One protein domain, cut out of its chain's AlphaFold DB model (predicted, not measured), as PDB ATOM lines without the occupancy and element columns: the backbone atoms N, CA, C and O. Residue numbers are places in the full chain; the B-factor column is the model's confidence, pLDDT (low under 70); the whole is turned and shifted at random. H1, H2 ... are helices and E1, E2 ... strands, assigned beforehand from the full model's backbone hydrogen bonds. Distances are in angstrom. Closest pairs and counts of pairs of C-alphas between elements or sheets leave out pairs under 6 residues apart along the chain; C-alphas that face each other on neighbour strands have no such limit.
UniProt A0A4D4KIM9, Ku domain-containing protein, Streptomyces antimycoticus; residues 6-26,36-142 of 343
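Overview. This is residues 6 to 26 and 36 to 142 of the 343 residues of the protein "Ku domain-containing protein" of Streptomyces antimycoticus (UniProt A0A4D4KIM9). A head made of a five-stranded sheet, curled like part of a barrel, with the helix H2 over one face, is joined by a thin arm to a separate small hairpin, E3 and E4, far along the longest axis. The short helix H1 and residues 81 to 88 make that arm, and residues 36 to 44 stick out beyond the hairpin's side of the model. The printed part has 128 residues, with two named helices and seven named strands in the order E1 E2 E3 E4 H1 E5 E6 H2 E7. The large sheet is mixed, in the order E6 E2 E1 E5 E7, and the class is mixed, helices and strands. The whole is extended, with a radius of gyration of the C-alphas of 22.7 A and spans of 65 by 42 by 34 A.

Arrangement. E1, residues 6 to 11, and E2, residues 14 to 22, form an antiparallel hairpin; N 9 and O 16 are 2.8 A apart, within hydrogen-bond range. E2 bends by 52 degrees at residue 17. E3, residues 62 to 67, and E4, residues 70 to 74, form a second antiparallel hairpin, with N 64 and O 72 at 2.8 A. H1, residues 76 to 80, is not on the large sheet. E5, residues 89 to 97, is parallel to E1, with N 90 and O 8 at 2.8 A, and bends by 56 degrees at residue 93. E6, residues 110 to 114, is an edge strand antiparallel to E2, with N 113 and O 19 at 2.8 A. H2, residues 120 to 133, is on the sheet at a height of 8.2 A; its closest C-alphas to E2 are those of Tyr 123 and Ile 16, 6.7 A apart. E7, residues 135 to 140, is the other edge strand, antiparallel to E5, with N 138 and O 94 at 2.8 A. H2 lies over E7 and runs along it, at 20 degrees on the local plane. In H1 and H2 every O i to N i+4 pair is within hydrogen-bond range.

Along the chain. E1 begins at C-alpha 6, (14.219, -42.948, -33.555). E2 is 24.6 A long, E5 22.9 A and H2 20.0 A, from first to last C-alpha. E4 begins at C-alpha 70, (51.151, -41.133, -27.104), and E7 ends at C-alpha 140, (23.600, -47.664, -44.022).

Size, cuts and confidence. The C-alphas of Glu 51 and Arg 132, the two farthest apart, are 65.1 A apart. Residues 27 to 35 are not printed, and C-alphas 26 and 36 are 27.9 A apart across this cut. The link from E5 to E6, 12 residues, is long. Mean pLDDT of the printed part is 87.7; residues 83 to 87 are under 70.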
ATOM      1  N   SER A   6      15.235 -43.661 -32.782       88.62
ATOM      2  CA  SER A   6      14.219 -42.948 -33.555       88.62
ATOM      3  C   SER A   6      14.886 -42.108 -34.630       88.62
ATOM      4  O   SER A   6      15.826 -41.371 -34.331       88.62
ATOM      5  N   GLY A   7      14.354 -42.159 -35.843       90.75
ATOM      6  CA  GLY A   7      14.881 -41.409 -36.975       90.75
ATOM      7  C   GLY A   7      13.981 -41.559 -38.191       90.75
ATOM      8  O   GLY A   7      12.774 -41.758 -38.048       90.75
ATOM      9  N   ALA A   8      14.549 -41.462 -39.387       92.25
ATOM     10  CA  ALA A   8      13.810 -41.662 -40.628       92.25
ATOM     11  C   ALA A   8      14.529 -42.626 -41.574       92.25
ATOM     12  O   ALA A   8      15.750 -42.693 -41.570       92.25
ATOM     13  N   VAL A   9      13.781 -43.373 -42.383       93.50
ATOM     14  CA  VAL A   9      14.326 -44.104 -43.532       93.50
ATOM     15  C   VAL A   9      14.251 -43.194 -44.746       93.50
ATOM     16  O   VAL A   9      13.170 -42.689 -45.060       93.50
ATOM     17  N   SER A  10      15.371 -43.015 -45.428       90.62
ATOM     18  CA  SER A  10      15.473 -42.257 -46.666       90.62
ATOM     19  C   SER A  10      15.837 -43.205 -47.803       90.62
ATOM     20  O   SER A  10      16.746 -44.022 -47.679       90.62
ATOM     21  N   PHE A  11      15.099 -43.126 -48.907       89.00
ATOM     22  CA  PHE A  11      15.460 -43.798 -50.155       89.00
ATOM     23  C   PHE A  11      15.224 -42.831 -51.314       89.00
ATOM     24  O   PHE A  11      14.086 -42.499 -51.658       89.00
ATOM     25  N   GLY A  12      16.313 -42.313 -51.882       85.62
ATOM     26  CA  GLY A  12      16.266 -41.278 -52.913       85.62
ATOM     27  C   GLY A  12      15.558 -40.005 -52.433       85.62
ATOM     28  O   GLY A  12      16.165 -39.153 -51.798       85.62
ATOM     29  N   LEU A  13      14.268 -39.871 -52.748       86.94
ATOM     30  CA  LEU A  13      13.463 -38.668 -52.490       86.94
ATOM     31  C   LEU A  13      12.446 -38.827 -51.354       86.94
ATOM     32  O   LEU A  13      11.872 -37.841 -50.894       86.94
ATOM     33  N   VAL A  14      12.179 -40.055 -50.912       90.12
ATOM     34  CA  VAL A  14      11.150 -40.321 -49.902       90.12
ATOM     35  C   VAL A  14      11.814 -40.460 -48.543       90.12
ATOM     36  O   VAL A  14      12.756 -41.232 -48.383       90.12
ATOM     37  N   THR A  15      11.295 -39.730 -47.555       91.75
ATOM     38  CA  THR A  15      11.731 -39.810 -46.158       91.75
ATOM     39  C   THR A  15      10.561 -40.244 -45.283       91.75
ATOM     40  O   THR A  15       9.509 -39.603 -45.273       91.75
ATOM     41  N   ILE A  16      10.730 -41.345 -44.552       94.69
ATOM     42  CA  ILE A  16       9.688 -41.968 -43.730       94.69
ATOM     43  C   ILE A  16      10.149 -41.985 -42.272       94.69
ATOM     44  O   ILE A  16      11.096 -42.705 -41.957       94.69
ATOM     45  N   PRO A  17       9.497 -41.255 -41.352       94.00
ATOM     46  CA  PRO A  17       9.868 -41.313 -39.947       94.00
ATOM     47  C   PRO A  17       9.496 -42.672 -39.338       94.00
ATOM     48  O   PRO A  17       8.387 -43.182 -39.525       94.00
ATOM     49  N   ILE A  18      10.433 -43.249 -38.586       94.44
ATOM     50  CA  ILE A  18      10.346 -44.585 -37.994       94.44
ATOM     51  C   ILE A  18      10.885 -44.619 -36.558       94.44
ATOM     52  O   ILE A  18      11.623 -43.742 -36.100       94.44
ATOM     53  N   LYS A  19      10.513 -45.676 -35.845       93.12
ATOM     54  CA  LYS A  19      11.069 -46.086 -34.557       93.12
ATOM     55  C   LYS A  19      11.612 -47.500 -34.686       93.12
ATOM     56  O   LYS A  19      11.015 -48.334 -35.360       93.12
ATOM     57  N   MET A  20      12.737 -47.753 -34.038       91.62
ATOM     58  CA  MET A  20      13.402 -49.048 -34.029       91.62
ATOM     59  C   MET A  20      13.268 -49.686 -32.647       91.62
ATOM     60  O   MET A  20      13.513 -49.031 -31.629       91.62
ATOM     61  N   TYR A  21      12.913 -50.964 -32.611       91.50
ATOM     62  CA  TYR A  21      12.765 -51.767 -31.399       91.50
ATOM     63  C   TYR A  21      13.660 -52.998 -31.486       91.50
ATOM     64  O   TYR A  21      13.821 -53.570 -32.561       91.50
ATOM     65  N   SER A  22      14.247 -53.409 -30.365       90.12
ATOM     66  CA  SER A  22      15.011 -54.659 -30.309       90.12
ATOM     67  C   SER A  22      14.071 -55.836 -30.557       90.12
ATOM     68  O   SER A  22      13.022 -55.909 -29.915       90.12
ATOM     69  N   ALA A  23      14.418 -56.727 -31.489       87.62
ATOM     70  CA  ALA A  23      13.645 -57.947 -31.716       87.62
ATOM     71  C   ALA A  23      13.977 -59.036 -30.688       87.62
ATOM     72  O   ALA A  23      13.162 -59.918 -30.436       87.62
ATOM     73  N   THR A  24      15.158 -58.945 -30.079       84.19
ATOM     74  CA  THR A  24      15.625 -59.832 -29.017       84.19
ATOM     75  C   THR A  24      15.710 -59.087 -27.692       84.19
ATOM     76  O   THR A  24      15.967 -57.879 -27.650       84.19
ATOM     77  N   GLU A  25      15.514 -59.810 -26.595       77.81
ATOM     78  CA  GLU A  25      15.740 -59.306 -25.247       77.81
ATOM     79  C   GLU A  25      16.950 -60.026 -24.640       77.81
ATOM     80  O   GLU A  25      17.018 -61.252 -24.627       77.81
ATOM     81  N   ASP A  26      17.935 -59.254 -24.175       74.62
ATOM     82  CA  ASP A  26      19.114 -59.807 -23.507       74.62
ATOM     83  C   ASP A  26      18.784 -60.038 -22.028       74.62
ATOM     84  O   ASP A  26      18.871 -59.121 -21.206       74.62
ATOM     85  N   MET A  36      31.774 -60.918   1.022       90.69
ATOM     86  CA  MET A  36      31.328 -62.259   1.432       90.69
ATOM     87  C   MET A  36      30.989 -62.416   2.929       90.69
ATOM     88  O   MET A  36      29.971 -63.041   3.208       90.69
ATOM     89  N   PRO A  37      31.768 -61.878   3.890       92.44
ATOM     90  CA  PRO A  37      31.473 -62.079   5.312       92.44
ATOM     91  C   PRO A  37      30.346 -61.177   5.841       92.44
ATOM     92  O   PRO A  37      29.561 -61.618   6.673       92.44
ATOM     93  N   ASP A  38      30.222 -59.946   5.337       90.12
ATOM     94  CA  ASP A  38      29.257 -58.963   5.865       90.12
ATOM     95  C   ASP A  38      28.020 -58.786   4.969       90.12
ATOM     96  O   ASP A  38      27.118 -58.007   5.279       90.12
ATOM     97  N   HIS A  39      28.007 -59.437   3.801       87.38
ATOM     98  CA  HIS A  39      27.030 -59.263   2.719       87.38
ATOM     99  C   HIS A  39      26.818 -57.802   2.265       87.38
ATOM    100  O   HIS A  39      25.838 -57.480   1.589       87.38
ATOM    101  N   GLY A  40      27.748 -56.904   2.598       91.88
ATOM    102  CA  GLY A  40      27.705 -55.499   2.202       91.88
ATOM    103  C   GLY A  40      27.964 -55.317   0.706       91.88
ATOM    104  O   GLY A  40      28.780 -56.022   0.123       91.88
ATOM    105  N   LEU A  41      27.297 -54.355   0.065       92.94
ATOM    106  CA  LEU A  41      27.542 -54.033  -1.347       92.94
ATOM    107  C   LEU A  41      28.908 -53.352  -1.520       92.94
ATOM    108  O   LEU A  41      29.152 -52.299  -0.928       92.94
ATOM    109  N   VAL A  42      29.760 -53.910  -2.381       91.62
ATOM    110  CA  VAL A  42      31.052 -53.306  -2.740       91.62
ATOM    111  C   VAL A  42      30.816 -52.177  -3.745       91.62
ATOM    112  O   VAL A  42      30.050 -52.326  -4.699       91.62
ATOM    113  N   ARG A  43      31.450 -51.021  -3.519       86.75
ATOM    114  CA  ARG A  43      31.403 -49.867  -4.428       86.75
ATOM    115  C   ARG A  43      32.763 -49.673  -5.083       86.75
ATOM    116  O   ARG A  43      33.757 -49.546  -4.376       86.75
ATOM    117  N   ASN A  44      32.778 -49.557  -6.406       88.12
ATOM    118  CA  ASN A  44      33.987 -49.227  -7.157       88.12
ATOM    119  C   ASN A  44      34.175 -47.709  -7.176       88.12
ATOM    120  O   ASN A  44      33.247 -46.974  -7.521       88.12
ATOM    121  N   ARG A  45      35.369 -47.246  -6.800       86.94
ATOM    122  CA  ARG A  45      35.780 -45.841  -6.887       86.94
ATOM    123  C   ARG A  45      36.913 -45.733  -7.898       86.94
ATOM    124  O   ARG A  45      37.804 -46.575  -7.901       86.94
ATOM    125  N   LYS A  46      36.842 -44.734  -8.775       90.38
ATOM    126  CA  LYS A  46      37.884 -44.465  -9.768       90.38
ATOM    127  C   LYS A  46      38.903 -43.522  -9.136       90.38
ATOM    128  O   LYS A  46      38.511 -42.463  -8.649       90.38
ATOM    129  N   VAL A  47      40.169 -43.923  -9.118       91.44
ATOM    130  CA  VAL A  47      41.278 -43.162  -8.530       91.44
ATOM    131  C   VAL A  47      42.291 -42.864  -9.634       91.44
ATOM    132  O   VAL A  47      42.548 -43.727 -10.470       91.44
ATOM    133  N   CYS A  48      42.810 -41.638  -9.673       88.75
ATOM    134  CA  CYS A  48      43.897 -41.255 -10.572       88.75
ATOM    135  C   CYS A  48      45.228 -41.784 -10.033       88.75
ATOM    136  O   CYS A  48      45.538 -41.526  -8.878       88.75
ATOM    137  N   GLU A  49      46.034 -42.440 -10.866       87.62
ATOM    138  CA  GLU A  49      47.347 -42.976 -10.467       87.62
ATOM    139  C   GLU A  49      48.385 -41.880 -10.168       87.62
ATOM    140  O   GLU A  49      49.302 -42.082  -9.384       87.62
ATOM    141  N   ILE A  50      48.240 -40.696 -10.771       90.06
ATOM    142  CA  ILE A  50      49.203 -39.596 -10.599       90.06
ATOM    143  C   ILE A  50      48.908 -38.785  -9.332       90.06
ATOM    144  O   ILE A  50      49.822 -38.343  -8.642       90.06
ATOM    145  N   GLU A  51      47.627 -38.543  -9.053       84.75
ATOM    146  CA  GLU A  51      47.192 -37.690  -7.938       84.75
ATOM    147  C   GLU A  51      46.733 -38.494  -6.709       84.75
ATOM    148  O   GLU A  51      46.396 -37.885  -5.695       84.75
ATOM    149  N   ASP A  52      46.662 -39.830  -6.805       87.19
ATOM    150  CA  ASP A  52      46.106 -40.748  -5.790       87.19
ATOM    151  C   ASP A  52      44.767 -40.265  -5.206       87.19
ATOM    152  O   ASP A  52      44.441 -40.400  -4.023       87.19
ATOM    153  N   ARG A  53      43.962 -39.662  -6.079       91.69
ATOM    154  CA  ARG A  53      42.723 -38.963  -5.750       91.69
ATOM    155  C   ARG A  53      41.542 -39.636  -6.425       91.69
ATOM    156  O   ARG A  53      41.611 -40.010  -7.595       91.69
ATOM    157  N   GLU A  54      40.424 -39.704  -5.708       88.50
ATOM    158  CA  GLU A  54      39.141 -40.099  -6.286       88.50
ATOM    159  C   GLU A  54      38.677 -39.063  -7.320       88.50
ATOM    160  O   GLU A  54      38.598 -37.867  -7.026       88.50
ATOM    161  N   LEU A  55      38.364 -39.533  -8.529       90.19
ATOM    162  CA  LEU A  55      37.895 -38.688  -9.623       90.19
ATOM    163  C   LEU A  55      36.374 -38.730  -9.740       90.19
ATOM    164  O   LEU A  55      35.745 -39.795  -9.683       90.19
ATOM    165  N   ALA A  56      35.792 -37.554  -9.961       87.06
ATOM    166  CA  ALA A  56      34.398 -37.428 -10.354       87.06
ATOM    167  C   ALA A  56      34.224 -37.876 -11.821       87.06
ATOM    168  O   ALA A  56      35.158 -37.761 -12.616       87.06
ATOM    169  N   PRO A  57      33.050 -38.405 -12.215       83.31
ATOM    170  CA  PRO A  57      32.814 -38.867 -13.583       83.31
ATOM    171  C   PRO A  57      33.005 -37.773 -14.641       83.31
ATOM    172  O   PRO A  57      33.377 -38.102 -15.760       83.31
ATOM    173  N   GLU A  58      32.795 -36.499 -14.301       84.75
ATOM    174  CA  GLU A  58      33.000 -35.364 -15.209       84.75
ATOM    175  C   GLU A  58      34.482 -35.081 -15.499       84.75
ATOM    176  O   GLU A  58      34.806 -34.463 -16.508       84.75
ATOM    177  N   GLU A  59      35.387 -35.532 -14.629       83.06
ATOM    178  CA  GLU A  59      36.838 -35.361 -14.786       83.06
ATOM    179  C   GLU A  59      37.465 -36.502 -15.605       83.06
ATOM    180  O   GLU A  59      38.652 -36.467 -15.924       83.06
ATOM    181  N   ILE A  60      36.677 -37.526 -15.950       84.19
ATOM    182  CA  ILE A  60      37.140 -38.727 -16.644       84.19
ATOM    183  C   ILE A  60      36.812 -38.605 -18.133       84.19
ATOM    184  O   ILE A  60      35.701 -38.902 -18.568       84.19
ATOM    185  N   GLY A  61      37.810 -38.185 -18.909       83.81
ATOM    186  CA  GLY A  61      37.758 -38.176 -20.370       83.81
ATOM    187  C   GLY A  61      38.154 -39.516 -20.995       83.81
ATOM    188  O   GLY A  61      38.611 -40.440 -20.319       83.81
ATOM    189  N   ARG A  62      38.002 -39.614 -22.317       85.06
ATOM    190  CA  ARG A  62      38.528 -40.726 -23.118       85.06
ATOM    191  C   ARG A  62      39.814 -40.271 -23.798       85.06
ATOM    192  O   ARG A  62      39.941 -39.106 -24.161       85.06
ATOM    193  N   ALA A  63      40.758 -41.181 -23.991       88.31
ATOM    194  CA  ALA A  63      41.948 -40.921 -24.786       88.31
ATOM    195  C   ALA A  63      42.179 -42.078 -25.755       88.31
ATOM    196  O   ALA A  63      41.887 -43.229 -25.434       88.31
ATOM    197  N   TYR A  64      42.672 -41.757 -26.946       86.75
ATOM    198  CA  TYR A  64      43.070 -42.731 -27.947       86.75
ATOM    199  C   TYR A  64      44.590 -42.860 -27.967       86.75
ATOM    200  O   TYR A  64      45.305 -41.862 -28.064       86.75
ATOM    201  N   GLU A  65      45.080 -44.091 -27.868       89.19
ATOM    202  CA  GLU A  65      46.502 -44.401 -27.942       89.19
ATOM    203  C   GLU A  65      46.931 -44.501 -29.412       89.19
ATOM    204  O   GLU A  65      46.491 -45.384 -30.144       89.19
ATOM    205  N   VAL A  66      47.771 -43.570 -29.866       88.38
ATOM    206  CA  VAL A  66      48.328 -43.573 -31.233       88.38
ATOM    207  C   VAL A  66      49.612 -44.406 -31.292       88.38
ATOM    208  O   VAL A  66      49.907 -45.053 -32.295       88.38
ATOM    209  N   SER A  67      50.388 -44.394 -30.211       89.19
ATOM    210  CA  SER A  67      51.580 -45.220 -30.004       89.19
ATOM    211  C   SER A  67      51.780 -45.438 -28.502       89.19
ATOM    212  O   SER A  67      51.140 -44.742 -27.717       89.19
ATOM    213  N   ARG A  68      52.674 -46.360 -28.109       79.94
ATOM    214  CA  ARG A  68      52.856 -46.812 -26.709       79.94
ATOM    215  C   ARG A  68      52.999 -45.698 -25.663       79.94
ATOM    216  O   ARG A  68      52.659 -45.918 -24.510       79.94
ATOM    217  N   ASP A  69      53.458 -44.515 -26.071       83.81
ATOM    218  CA  ASP A  69      53.661 -43.362 -25.186       83.81
ATOM    219  C   ASP A  69      52.861 -42.115 -25.618       83.81
ATOM    220  O   ASP A  69      53.095 -41.011 -25.125       83.81
ATOM    221  N   GLN A  70      51.923 -42.251 -26.562       89.00
ATOM    222  CA  GLN A  70      51.151 -41.133 -27.104       89.00
ATOM    223  C   GLN A  70      49.648 -41.368 -26.967       89.00
ATOM    224  O   GLN A  70      49.017 -42.006 -27.810       89.00
ATOM    225  N   LEU A  71      49.074 -40.757 -25.933       86.94
ATOM    226  CA  LEU A  71      47.637 -40.692 -25.690       86.94
ATOM    227  C   LEU A  71      47.100 -39.334 -26.157       86.94
ATOM    228  O   LEU A  71      47.564 -38.285 -25.712       86.94
ATOM    229  N   VAL A  72      46.114 -39.348 -27.050       90.88
ATOM    230  CA  VAL A  72      45.402 -38.149 -27.507       90.88
ATOM    231  C   VAL A  72      44.040 -38.112 -26.815       90.88
ATOM    232  O   VAL A  72      43.225 -38.997 -27.081       90.88
ATOM    233  N   PRO A  73      43.765 -37.143 -25.922       88.56
ATOM    234  CA  PRO A  73      42.446 -37.011 -25.317       88.56
ATOM    235  C   PRO A  73      41.415 -36.689 -26.403       88.56
ATOM    236  O   PRO A  73      41.641 -35.809 -27.231       88.56
ATOM    237  N   ILE A  74      40.300 -37.413 -26.398       86.31
ATOM    238  CA  ILE A  74      39.154 -37.176 -27.272       86.31
ATOM    239  C   ILE A  74      38.040 -36.631 -26.389       86.31
ATOM    240  O   ILE A  74      37.550 -37.334 -25.499       86.31
ATOM    241  N   THR A  75      37.664 -35.378 -26.625       84.31
ATOM    242  CA  THR A  75      36.521 -34.769 -25.941       84.31
ATOM    243  C   THR A  75      35.214 -35.169 -26.617       84.31
ATOM    244  O   THR A  75      35.192 -35.554 -27.790       84.31
ATOM    245  N   ASP A  76      34.106 -35.089 -25.881       77.94
ATOM    246  CA  ASP A  76      32.784 -35.330 -26.462       77.94
ATOM    247  C   ASP A  76      32.470 -34.286 -27.554       77.94
ATOM    248  O   ASP A  76      31.864 -34.619 -28.573       77.94
ATOM    249  N   GLU A  77      32.972 -33.052 -27.419       80.19
ATOM    250  CA  GLU A  77      32.864 -32.006 -28.439       80.19
ATOM    251  C   GLU A  77      33.582 -32.373 -29.745       80.19
ATOM    252  O   GLU A  77      33.065 -32.084 -30.828       80.19
ATOM    253  N   ASP A  78      34.748 -33.022 -29.665       80.12
ATOM    254  CA  ASP A  78      35.475 -33.493 -30.851       80.12
ATOM    255  C   ASP A  78      34.673 -34.573 -31.591       80.12
ATOM    256  O   ASP A  78      34.654 -34.605 -32.823       80.12
ATOM    257  N   LEU A  79      33.971 -35.438 -30.848       77.19
ATOM    258  CA  LEU A  79      33.096 -36.465 -31.418       77.19
ATOM    259  C   LEU A  79      31.844 -35.861 -32.062       77.19
ATOM    260  O   LEU A  79      31.448 -36.298 -33.142       77.19
ATOM    261  N   ASP A  80      31.250 -34.841 -31.443       76.44
ATOM    262  CA  ASP A  80      30.077 -34.136 -31.974       76.44
ATOM    263  C   ASP A  80      30.391 -33.341 -33.252       76.44
ATOM    264  O   ASP A  80      29.523 -33.164 -34.114       76.44
ATOM    265  N   GLN A  81      31.632 -32.871 -33.403       77.94
ATOM    266  CA  GLN A  81      32.088 -32.179 -34.611       77.94
ATOM    267  C   GLN A  81      32.305 -33.113 -35.803       77.94
ATOM    268  O   GLN A  81      32.372 -32.627 -36.938       77.94
ATOM    269  N   LEU A  82      32.384 -34.431 -35.595       75.88
ATOM    270  CA  LEU A  82      32.508 -35.378 -36.697       75.88
ATOM    271  C   LEU A  82      31.194 -35.397 -37.492       75.88
ATOM    272  O   LEU A  82      30.152 -35.811 -36.973       75.88
ATOM    273  N   PRO A  83      31.199 -34.988 -38.775       62.28
ATOM    274  CA  PRO A  83      29.997 -35.021 -39.585       62.28
ATOM    275  C   PRO A  83      29.640 -36.483 -39.861       62.28
ATOM    276  O   PRO A  83      30.173 -37.110 -40.774       62.28
ATOM    277  N   LEU A  84      28.722 -37.037 -39.074       66.81
ATOM    278  CA  LEU A  84      28.070 -38.308 -39.364       66.81
ATOM    279  C   LEU A  84      26.792 -38.007 -40.161       66.81
ATOM    280  O   LEU A  84      25.729 -37.820 -39.559       66.81
ATOM    281  N   PRO A  85      26.837 -37.981 -41.512       60.22
ATOM    282  CA  PRO A  85      25.670 -37.654 -42.343       60.22
ATOM    283  C   PRO A  85      24.484 -38.607 -42.118       60.22
ATOM    284  O   PRO A  85      23.353 -38.301 -42.481       60.22
ATOM    285  N   THR A  86      24.730 -39.756 -41.485       62.09
ATOM    286  CA  THR A  86      23.772 -40.842 -41.257       62.09
ATOM    287  C   THR A  86      23.307 -40.945 -39.791       62.09
ATOM    288  O   THR A  86      22.666 -41.917 -39.404       62.09
ATOM    289  N   ALA A  87      23.609 -39.960 -38.935       68.38
ATOM    290  CA  ALA A  87      23.335 -40.037 -37.489       68.38
ATOM    291  C   ALA A  87      21.849 -40.248 -37.125       68.38
ATOM    292  O   ALA A  87      21.535 -40.869 -36.109       68.38
ATOM    293  N   LYS A  88      20.925 -39.722 -37.941       73.94
ATOM    294  CA  LYS A  88      19.470 -39.736 -37.671       73.94
ATOM    295  C   LYS A  88      18.631 -40.331 -38.803       73.94
ATOM    296  O   LYS A  88      17.400 -40.312 -38.726       73.94
ATOM    297  N   ALA A  89      19.280 -40.861 -39.836       84.75
ATOM    298  CA  ALA A  89      18.604 -41.410 -40.999       84.75
ATOM    299  C   ALA A  89      19.195 -42.765 -41.385       84.75
ATOM    300  O   ALA A  89      20.404 -42.942 -41.355       84.75
ATOM    301  N   ILE A  90      18.336 -43.711 -41.744       91.19
ATOM    302  CA  ILE A  90      18.711 -44.967 -42.388       91.19
ATOM    303  C   ILE A  90      18.657 -44.711 -43.891       91.19
ATOM    304  O   ILE A  90      17.571 -44.489 -44.424       91.19
ATOM    305  N   ASP A  91      19.805 -44.726 -44.559       90.69
ATOM    306  CA  ASP A  91      19.895 -44.477 -45.998       90.69
ATOM    307  C   ASP A  91      19.923 -45.800 -46.769       90.69
ATOM    308  O   ASP A  91      20.860 -46.593 -46.628       90.69
ATOM    309  N   VAL A  92      18.871 -46.067 -47.543       92.75
ATOM    310  CA  VAL A  92      18.743 -47.295 -48.339       92.75
ATOM    311  C   VAL A  92      19.583 -47.166 -49.603       92.75
ATOM    312  O   VAL A  92      19.269 -46.373 -50.487       92.75
ATOM    313  N   GLN A  93      20.617 -47.998 -49.718       92.00
ATOM    314  CA  GLN A  93      21.536 -47.971 -50.855       92.00
ATOM    315  C   GLN A  93      21.073 -48.865 -52.003       92.00
ATOM    316  O   GLN A  93      21.219 -48.503 -53.169       92.00
ATOM    317  N   ALA A  94      20.537 -50.048 -51.691       91.56
ATOM    318  CA  ALA A  94      20.177 -51.027 -52.710       91.56
ATOM    319  C   ALA A  94      19.079 -51.986 -52.243       91.56
ATOM    320  O   ALA A  94      18.931 -52.262 -51.056       91.56
ATOM    321  N   PHE A  95      18.356 -52.547 -53.213       93.81
ATOM    322  CA  PHE A  95      17.427 -53.653 -53.002       93.81
ATOM    323  C   PHE A  95      18.011 -54.914 -53.625       93.81
ATOM    324  O   PHE A  95      18.267 -54.958 -54.830       93.81
ATOM    325  N   VAL A  96      18.227 -55.930 -52.802       93.62
ATOM    326  CA  VAL A  96      18.922 -57.164 -53.163       93.62
ATOM    327  C   VAL A  96      17.991 -58.346 -52.874       93.62
ATOM    328  O   VAL A  96      17.292 -58.304 -51.865       93.62
ATOM    329  N   PRO A  97      17.931 -59.381 -53.731       92.69
ATOM    330  CA  PRO A  97      17.207 -60.611 -53.411       92.69
ATOM    331  C   PRO A  97      17.722 -61.244 -52.112       92.69
ATOM    332  O   PRO A  97      18.924 -61.175 -51.839       92.69
ATOM    333  N   GLU A  98      16.836 -61.872 -51.341       88.12
ATOM    334  CA  GLU A  98      17.186 -62.477 -50.047       88.12
ATOM    335  C   GLU A  98      18.276 -63.552 -50.178       88.12
ATOM    336  O   GLU A  98      19.198 -63.592 -49.372       88.12
ATOM    337  N   GLU A  99      18.261 -64.328 -51.264       88.62
ATOM    338  CA  GLU A  99      19.232 -65.399 -51.546       88.62
ATOM    339  C   GLU A  99      20.695 -64.928 -51.623       88.62
ATOM    340  O   GLU A  99      21.619 -65.720 -51.447       88.62
ATOM    341  N   ARG A 100      20.942 -63.636 -51.889       88.38
ATOM    342  CA  ARG A 100      22.312 -63.092 -51.929       88.38
ATOM    343  C   ARG A 100      22.858 -62.783 -50.527       88.38
ATOM    344  O   ARG A 100      24.047 -62.484 -50.387       88.38
ATOM    345  N   LEU A 101      22.008 -62.765 -49.504       87.44
ATOM    346  CA  LEU A 101      22.398 -62.451 -48.137       87.44
ATOM    347  C   LEU A 101      22.691 -63.742 -47.375       87.44
ATOM    348  O   LEU A 101      21.800 -64.524 -47.070       87.44
ATOM    349  N   ASP A 102      23.964 -63.937 -47.050       85.38
ATOM    350  CA  ASP A 102      24.394 -65.026 -46.180       85.38
ATOM    351  C   ASP A 102      23.929 -64.775 -44.738       85.38
ATOM    352  O   ASP A 102      24.121 -63.680 -44.196       85.38
ATOM    353  N   ALA A 103      23.355 -65.802 -44.110       80.94
ATOM    354  CA  ALA A 103      22.847 -65.745 -42.749       80.94
ATOM    355  C   ALA A 103      23.924 -65.374 -41.720       80.94
ATOM    356  O   ALA A 103      23.623 -64.721 -40.720       80.94
ATOM    357  N   ILE A 104      25.189 -65.711 -41.993       88.62
ATOM    358  CA  ILE A 104      26.339 -65.363 -41.140       88.62
ATOM    359  C   ILE A 104      26.529 -63.838 -41.037       88.62
ATOM    360  O   ILE A 104      27.101 -63.343 -40.068       88.62
ATOM    361  N   ARG A 105      26.019 -63.061 -42.002       82.56
ATOM    362  CA  ARG A 105      26.132 -61.594 -42.014       82.56
ATOM    363  C   ARG A 105      25.055 -60.891 -41.188       82.56
ATOM    364  O   ARG A 105      25.099 -59.664 -41.071       82.56
ATOM    365  N   TYR A 106      24.085 -61.617 -40.627       84.88
ATOM    366  CA  TYR A 106      23.061 -61.013 -39.781       84.88
ATOM    367  C   TYR A 106      23.600 -60.733 -38.375       84.88
ATOM    368  O   TYR A 106      24.018 -61.628 -37.647       84.88
ATOM    369  N   GLY A 107      23.560 -59.457 -37.988       85.19
ATOM    370  CA  GLY A 107      23.794 -59.029 -36.613       85.19
ATOM    371  C   GLY A 107      22.527 -59.112 -35.756       85.19
ATOM    372  O   GLY A 107      21.594 -59.864 -36.036       85.19
ATOM    373  N   LYS A 108      22.467 -58.282 -34.709       85.75
ATOM    374  CA  LYS A 108      21.289 -58.194 -33.836       85.75
ATOM    375  C   LYS A 108      20.057 -57.737 -34.634       85.75
ATOM    376  O   LYS A 108      20.120 -56.679 -35.265       85.75
ATOM    377  N   PRO A 109      18.943 -58.486 -34.603       90.31
ATOM    378  CA  PRO A 109      17.749 -58.113 -35.343       90.31
ATOM    379  C   PRO A 109      16.977 -56.993 -34.631       90.31
ATOM    380  O   PRO A 109      16.825 -56.977 -33.406       90.31
ATOM    381  N   TYR A 110      16.435 -56.071 -35.425       91.00
ATOM    382  CA  TYR A 110      15.600 -54.969 -34.956       91.00
ATOM    383  C   TYR A 110      14.300 -54.908 -35.755       91.00
ATOM    384  O   TYR A 110      14.299 -55.052 -36.977       91.00
ATOM    385  N   TYR A 111      13.193 -54.630 -35.072       92.88
ATOM    386  CA  TYR A 111      11.922 -54.319 -35.709       92.88
ATOM    387  C   TYR A 111      11.808 -52.824 -35.981       92.88
ATOM    388  O   TYR A 111      12.134 -51.991 -35.132       92.88
ATOM    389  N   LEU A 112      11.294 -52.484 -37.161       93.06
ATOM    390  CA  LEU A 112      10.969 -51.115 -37.539       93.06
ATOM    391  C   LEU A 112       9.461 -50.887 -37.424       93.06
ATOM    392  O   LEU A 112       8.645 -51.695 -37.869       93.06
ATOM    393  N   GLU A 113       9.087 -49.750 -36.853       92.62
ATOM    394  CA  GLU A 113       7.713 -49.271 -36.775       92.62
ATOM    395  C   GLU A 113       7.627 -47.878 -37.395       92.62
ATOM    396  O   GLU A 113       8.518 -47.044 -37.231       92.62
ATOM    397  N   ARG A 114       6.522 -47.591 -38.078       94.06
ATOM    398  CA  ARG A 114       6.208 -46.239 -38.548       94.06
ATOM    399  C   ARG A 114       6.025 -45.278 -37.371       94.06
ATOM    400  O   ARG A 114       5.376 -45.610 -36.383       94.06
ATOM    401  N   ASN A 115       6.531 -44.054 -37.494       92.62
ATOM    402  CA  ASN A 115       6.332 -43.012 -36.492       92.62
ATOM    403  C   ASN A 115       5.374 -41.933 -37.018       92.62
ATOM    404  O   ASN A 115       5.739 -41.116 -37.860       92.62
ATOM    405  N   GLY A 116       4.145 -41.921 -36.501       91.19
ATOM    406  CA  GLY A 116       3.123 -40.931 -36.849       91.19
ATOM    407  C   GLY A 116       2.256 -41.297 -38.059       91.19
ATOM    408  O   GLY A 116       2.511 -42.250 -38.795       91.19
ATOM    409  N   VAL A 117       1.190 -40.516 -38.262       89.19
ATOM    410  CA  VAL A 117       0.154 -40.803 -39.271       89.19
ATOM    411  C   VAL A 117       0.687 -40.619 -40.697       89.19
ATOM    412  O   VAL A 117       0.398 -41.439 -41.569       89.19
ATOM    413  N   VAL A 118       1.537 -39.609 -40.914       89.88
ATOM    414  CA  VAL A 118       2.121 -39.261 -42.226       89.88
ATOM    415  C   VAL A 118       3.003 -40.386 -42.785       89.88
ATOM    416  O   VAL A 118       3.008 -40.627 -43.990       89.88
ATOM    417  N   ALA A 119       3.680 -41.144 -41.916       89.25
ATOM    418  CA  ALA A 119       4.536 -42.265 -42.305       89.25
ATOM    419  C   ALA A 119       3.764 -43.513 -42.756       89.25
ATOM    420  O   ALA A 119       4.349 -44.407 -43.361       89.25
ATOM    421  N   THR A 120       2.462 -43.607 -42.466       92.12
ATOM    422  CA  THR A 120       1.708 -44.863 -42.618       92.12
ATOM    423  C   THR A 120       1.654 -45.344 -44.059       92.12
ATOM    424  O   THR A 120       2.038 -46.476 -44.337       92.12
ATOM    425  N   LYS A 121       1.208 -44.483 -44.978       93.06
ATOM    426  CA  LYS A 121       1.073 -44.830 -46.397       93.06
ATOM    427  C   LYS A 121       2.414 -45.224 -47.031       93.06
ATOM    428  O   LYS A 121       2.492 -46.336 -47.547       93.06
ATOM    429  N   PRO A 122       3.478 -44.398 -46.971       93.44
ATOM    430  CA  PRO A 122       4.738 -44.751 -47.619       93.44
ATOM    431  C   PRO A 122       5.422 -45.960 -46.963       93.44
ATOM    432  O   PRO A 122       6.020 -46.765 -47.671       93.44
ATOM    433  N   TYR A 123       5.282 -46.155 -45.644       93.88
ATOM    434  CA  TYR A 123       5.838 -47.328 -44.959       93.88
ATOM    435  C   TYR A 123       5.176 -48.633 -45.412       93.88
ATOM    436  O   TYR A 123       5.858 -49.614 -45.703       93.88
ATOM    437  N   VAL A 124       3.841 -48.646 -45.493       94.31
ATOM    438  CA  VAL A 124       3.093 -49.826 -45.951       94.31
ATOM    439  C   VAL A 124       3.405 -50.121 -47.415       94.31
ATOM    440  O   VAL A 124       3.656 -51.276 -47.741       94.31
ATOM    441  N   LEU A 125       3.478 -49.095 -48.268       94.31
ATOM    442  CA  LEU A 125       3.849 -49.262 -49.675       94.31
ATOM    443  C   LEU A 125       5.247 -49.861 -49.836       94.31
ATOM    444  O   LEU A 125       5.404 -50.807 -50.601       94.31
ATOM    445  N   LEU A 126       6.242 -49.363 -49.095       92.88
ATOM    446  CA  LEU A 126       7.595 -49.922 -49.122       92.88
ATOM    447  C   LEU A 126       7.592 -51.387 -48.666       92.88
ATOM    448  O   LEU A 126       8.130 -52.247 -49.357       92.88
ATOM    449  N   ARG A 127       6.933 -51.691 -47.540       94.06
ATOM    450  CA  ARG A 127       6.833 -53.060 -47.014       94.06
ATOM    451  C   ARG A 127       6.164 -54.009 -48.008       94.06
ATOM    452  O   ARG A 127       6.630 -55.127 -48.200       94.06
ATOM    453  N   GLU A 128       5.059 -53.590 -48.620       95.81
ATOM    454  CA  GLU A 128       4.342 -54.397 -49.609       95.81
ATOM    455  C   GLU A 128       5.133 -54.570 -50.903       95.81
ATOM    456  O   GLU A 128       5.138 -55.665 -51.456       95.81
ATOM    457  N   ALA A 129       5.830 -53.532 -51.368       94.88
ATOM    458  CA  ALA A 129       6.684 -53.614 -52.548       94.88
ATOM    459  C   ALA A 129       7.836 -54.607 -52.341       94.88
ATOM    460  O   ALA A 129       8.083 -55.444 -53.210       94.88
ATOM    461  N   LEU A 130       8.492 -54.572 -51.176       94.00
ATOM    462  CA  LEU A 130       9.536 -55.537 -50.814       94.00
ATOM    463  C   LEU A 130       8.981 -56.957 -50.727       94.00
ATOM    464  O   LEU A 130       9.531 -57.862 -51.344       94.00
ATOM    465  N   LYS A 131       7.828 -57.134 -50.069       94.50
ATOM    466  CA  LYS A 131       7.173 -58.442 -49.946       94.50
ATOM    467  C   LYS A 131       6.746 -59.031 -51.295       94.50
ATOM    468  O   LYS A 131       6.816 -60.235 -51.476       94.50
ATOM    469  N   ARG A 132       6.270 -58.207 -52.234       96.00
ATOM    470  CA  ARG A 132       5.853 -58.670 -53.572       96.00
ATOM    471  C   ARG A 132       7.026 -58.977 -54.493       96.00
ATOM    472  O   ARG A 132       6.866 -59.776 -55.406       96.00
ATOM    473  N   SER A 133       8.152 -58.295 -54.304       94.00
ATOM    474  CA  SER A 133       9.338 -58.459 -55.150       94.00
ATOM    475  C   SER A 133      10.365 -59.437 -54.590       94.00
ATOM    476  O   SER A 133      11.342 -59.700 -55.284       94.00
ATOM    477  N   ASP A 134      10.138 -59.956 -53.380       92.81
ATOM    478  CA  ASP A 134      11.044 -60.849 -52.653       92.81
ATOM    479  C   ASP A 134      12.465 -60.270 -52.522       92.81
ATOM    480  O   ASP A 134      13.488 -60.890 -52.818       92.81
ATOM    481  N   LYS A 135      12.519 -58.984 -52.152       93.31
ATOM    482  CA  LYS A 135      13.764 -58.220 -52.011       93.31
ATOM    483  C   LYS A 135      13.932 -57.693 -50.600       93.31
ATOM    484  O   LYS A 135      12.981 -57.251 -49.957       93.31
ATOM    485  N   VAL A 136      15.188 -57.621 -50.184       93.00
ATOM    486  CA  VAL A 136      15.645 -57.011 -48.942       93.00
ATOM    487  C   VAL A 136      16.322 -55.677 -49.253       93.00
ATOM    488  O   VAL A 136      17.055 -55.534 -50.233       93.00
ATOM    489  N   ALA A 137      16.062 -54.675 -48.418       92.69
ATOM    490  CA  ALA A 137      16.707 -53.372 -48.507       92.69
ATOM    491  C   ALA A 137      18.020 -53.379 -47.713       92.69
ATOM    492  O   ALA A 137      18.015 -53.600 -46.503       92.69
ATOM    493  N   VAL A 138      19.135 -53.102 -48.383       92.06
ATOM    494  CA  VAL A 138      20.434 -52.872 -47.746       92.06
ATOM    495  C   VAL A 138      20.574 -51.380 -47.487       92.06
ATOM    496  O   VAL A 138      20.480 -50.568 -48.412       92.06
ATOM    497  N   ALA A 139      20.791 -51.019 -46.227       91.38
ATOM    498  CA  ALA A 139      20.857 -49.633 -45.803       91.38
ATOM    499  C   ALA A 139      22.041 -49.374 -44.874       91.38
ATOM    500  O   ALA A 139      22.438 -50.237 -44.091       91.38
ATOM    501  N   LYS A 140      22.578 -48.156 -44.943       88.69
ATOM    502  CA  LYS A 140      23.600 -47.664 -44.022       88.69
ATOM    503  C   LYS A 140      22.920 -46.831 -42.945       88.69
ATOM    504  O   LYS A 140      22.117 -45.951 -43.247       88.69
ATOM    505  N   PHE A 141      23.251 -47.099 -41.689       88.00
ATOM    506  CA  PHE A 141      22.781 -46.307 -40.560       88.00
ATOM    507  C   PHE A 141      23.885 -46.152 -39.517       88.00
ATOM    508  O   PHE A 141      24.749 -47.017 -39.395       88.00
ATOM    509  N   ALA A 142      23.871 -45.040 -38.783       82.25
ATOM    510  CA  ALA A 142      24.760 -44.836 -37.647       82.25
ATOM    511  C   ALA A 142      23.975 -45.015 -36.347       82.25
ATOM    512  O   ALA A 142      22.911 -44.423 -36.155       82.25
TER     513      ALA A 142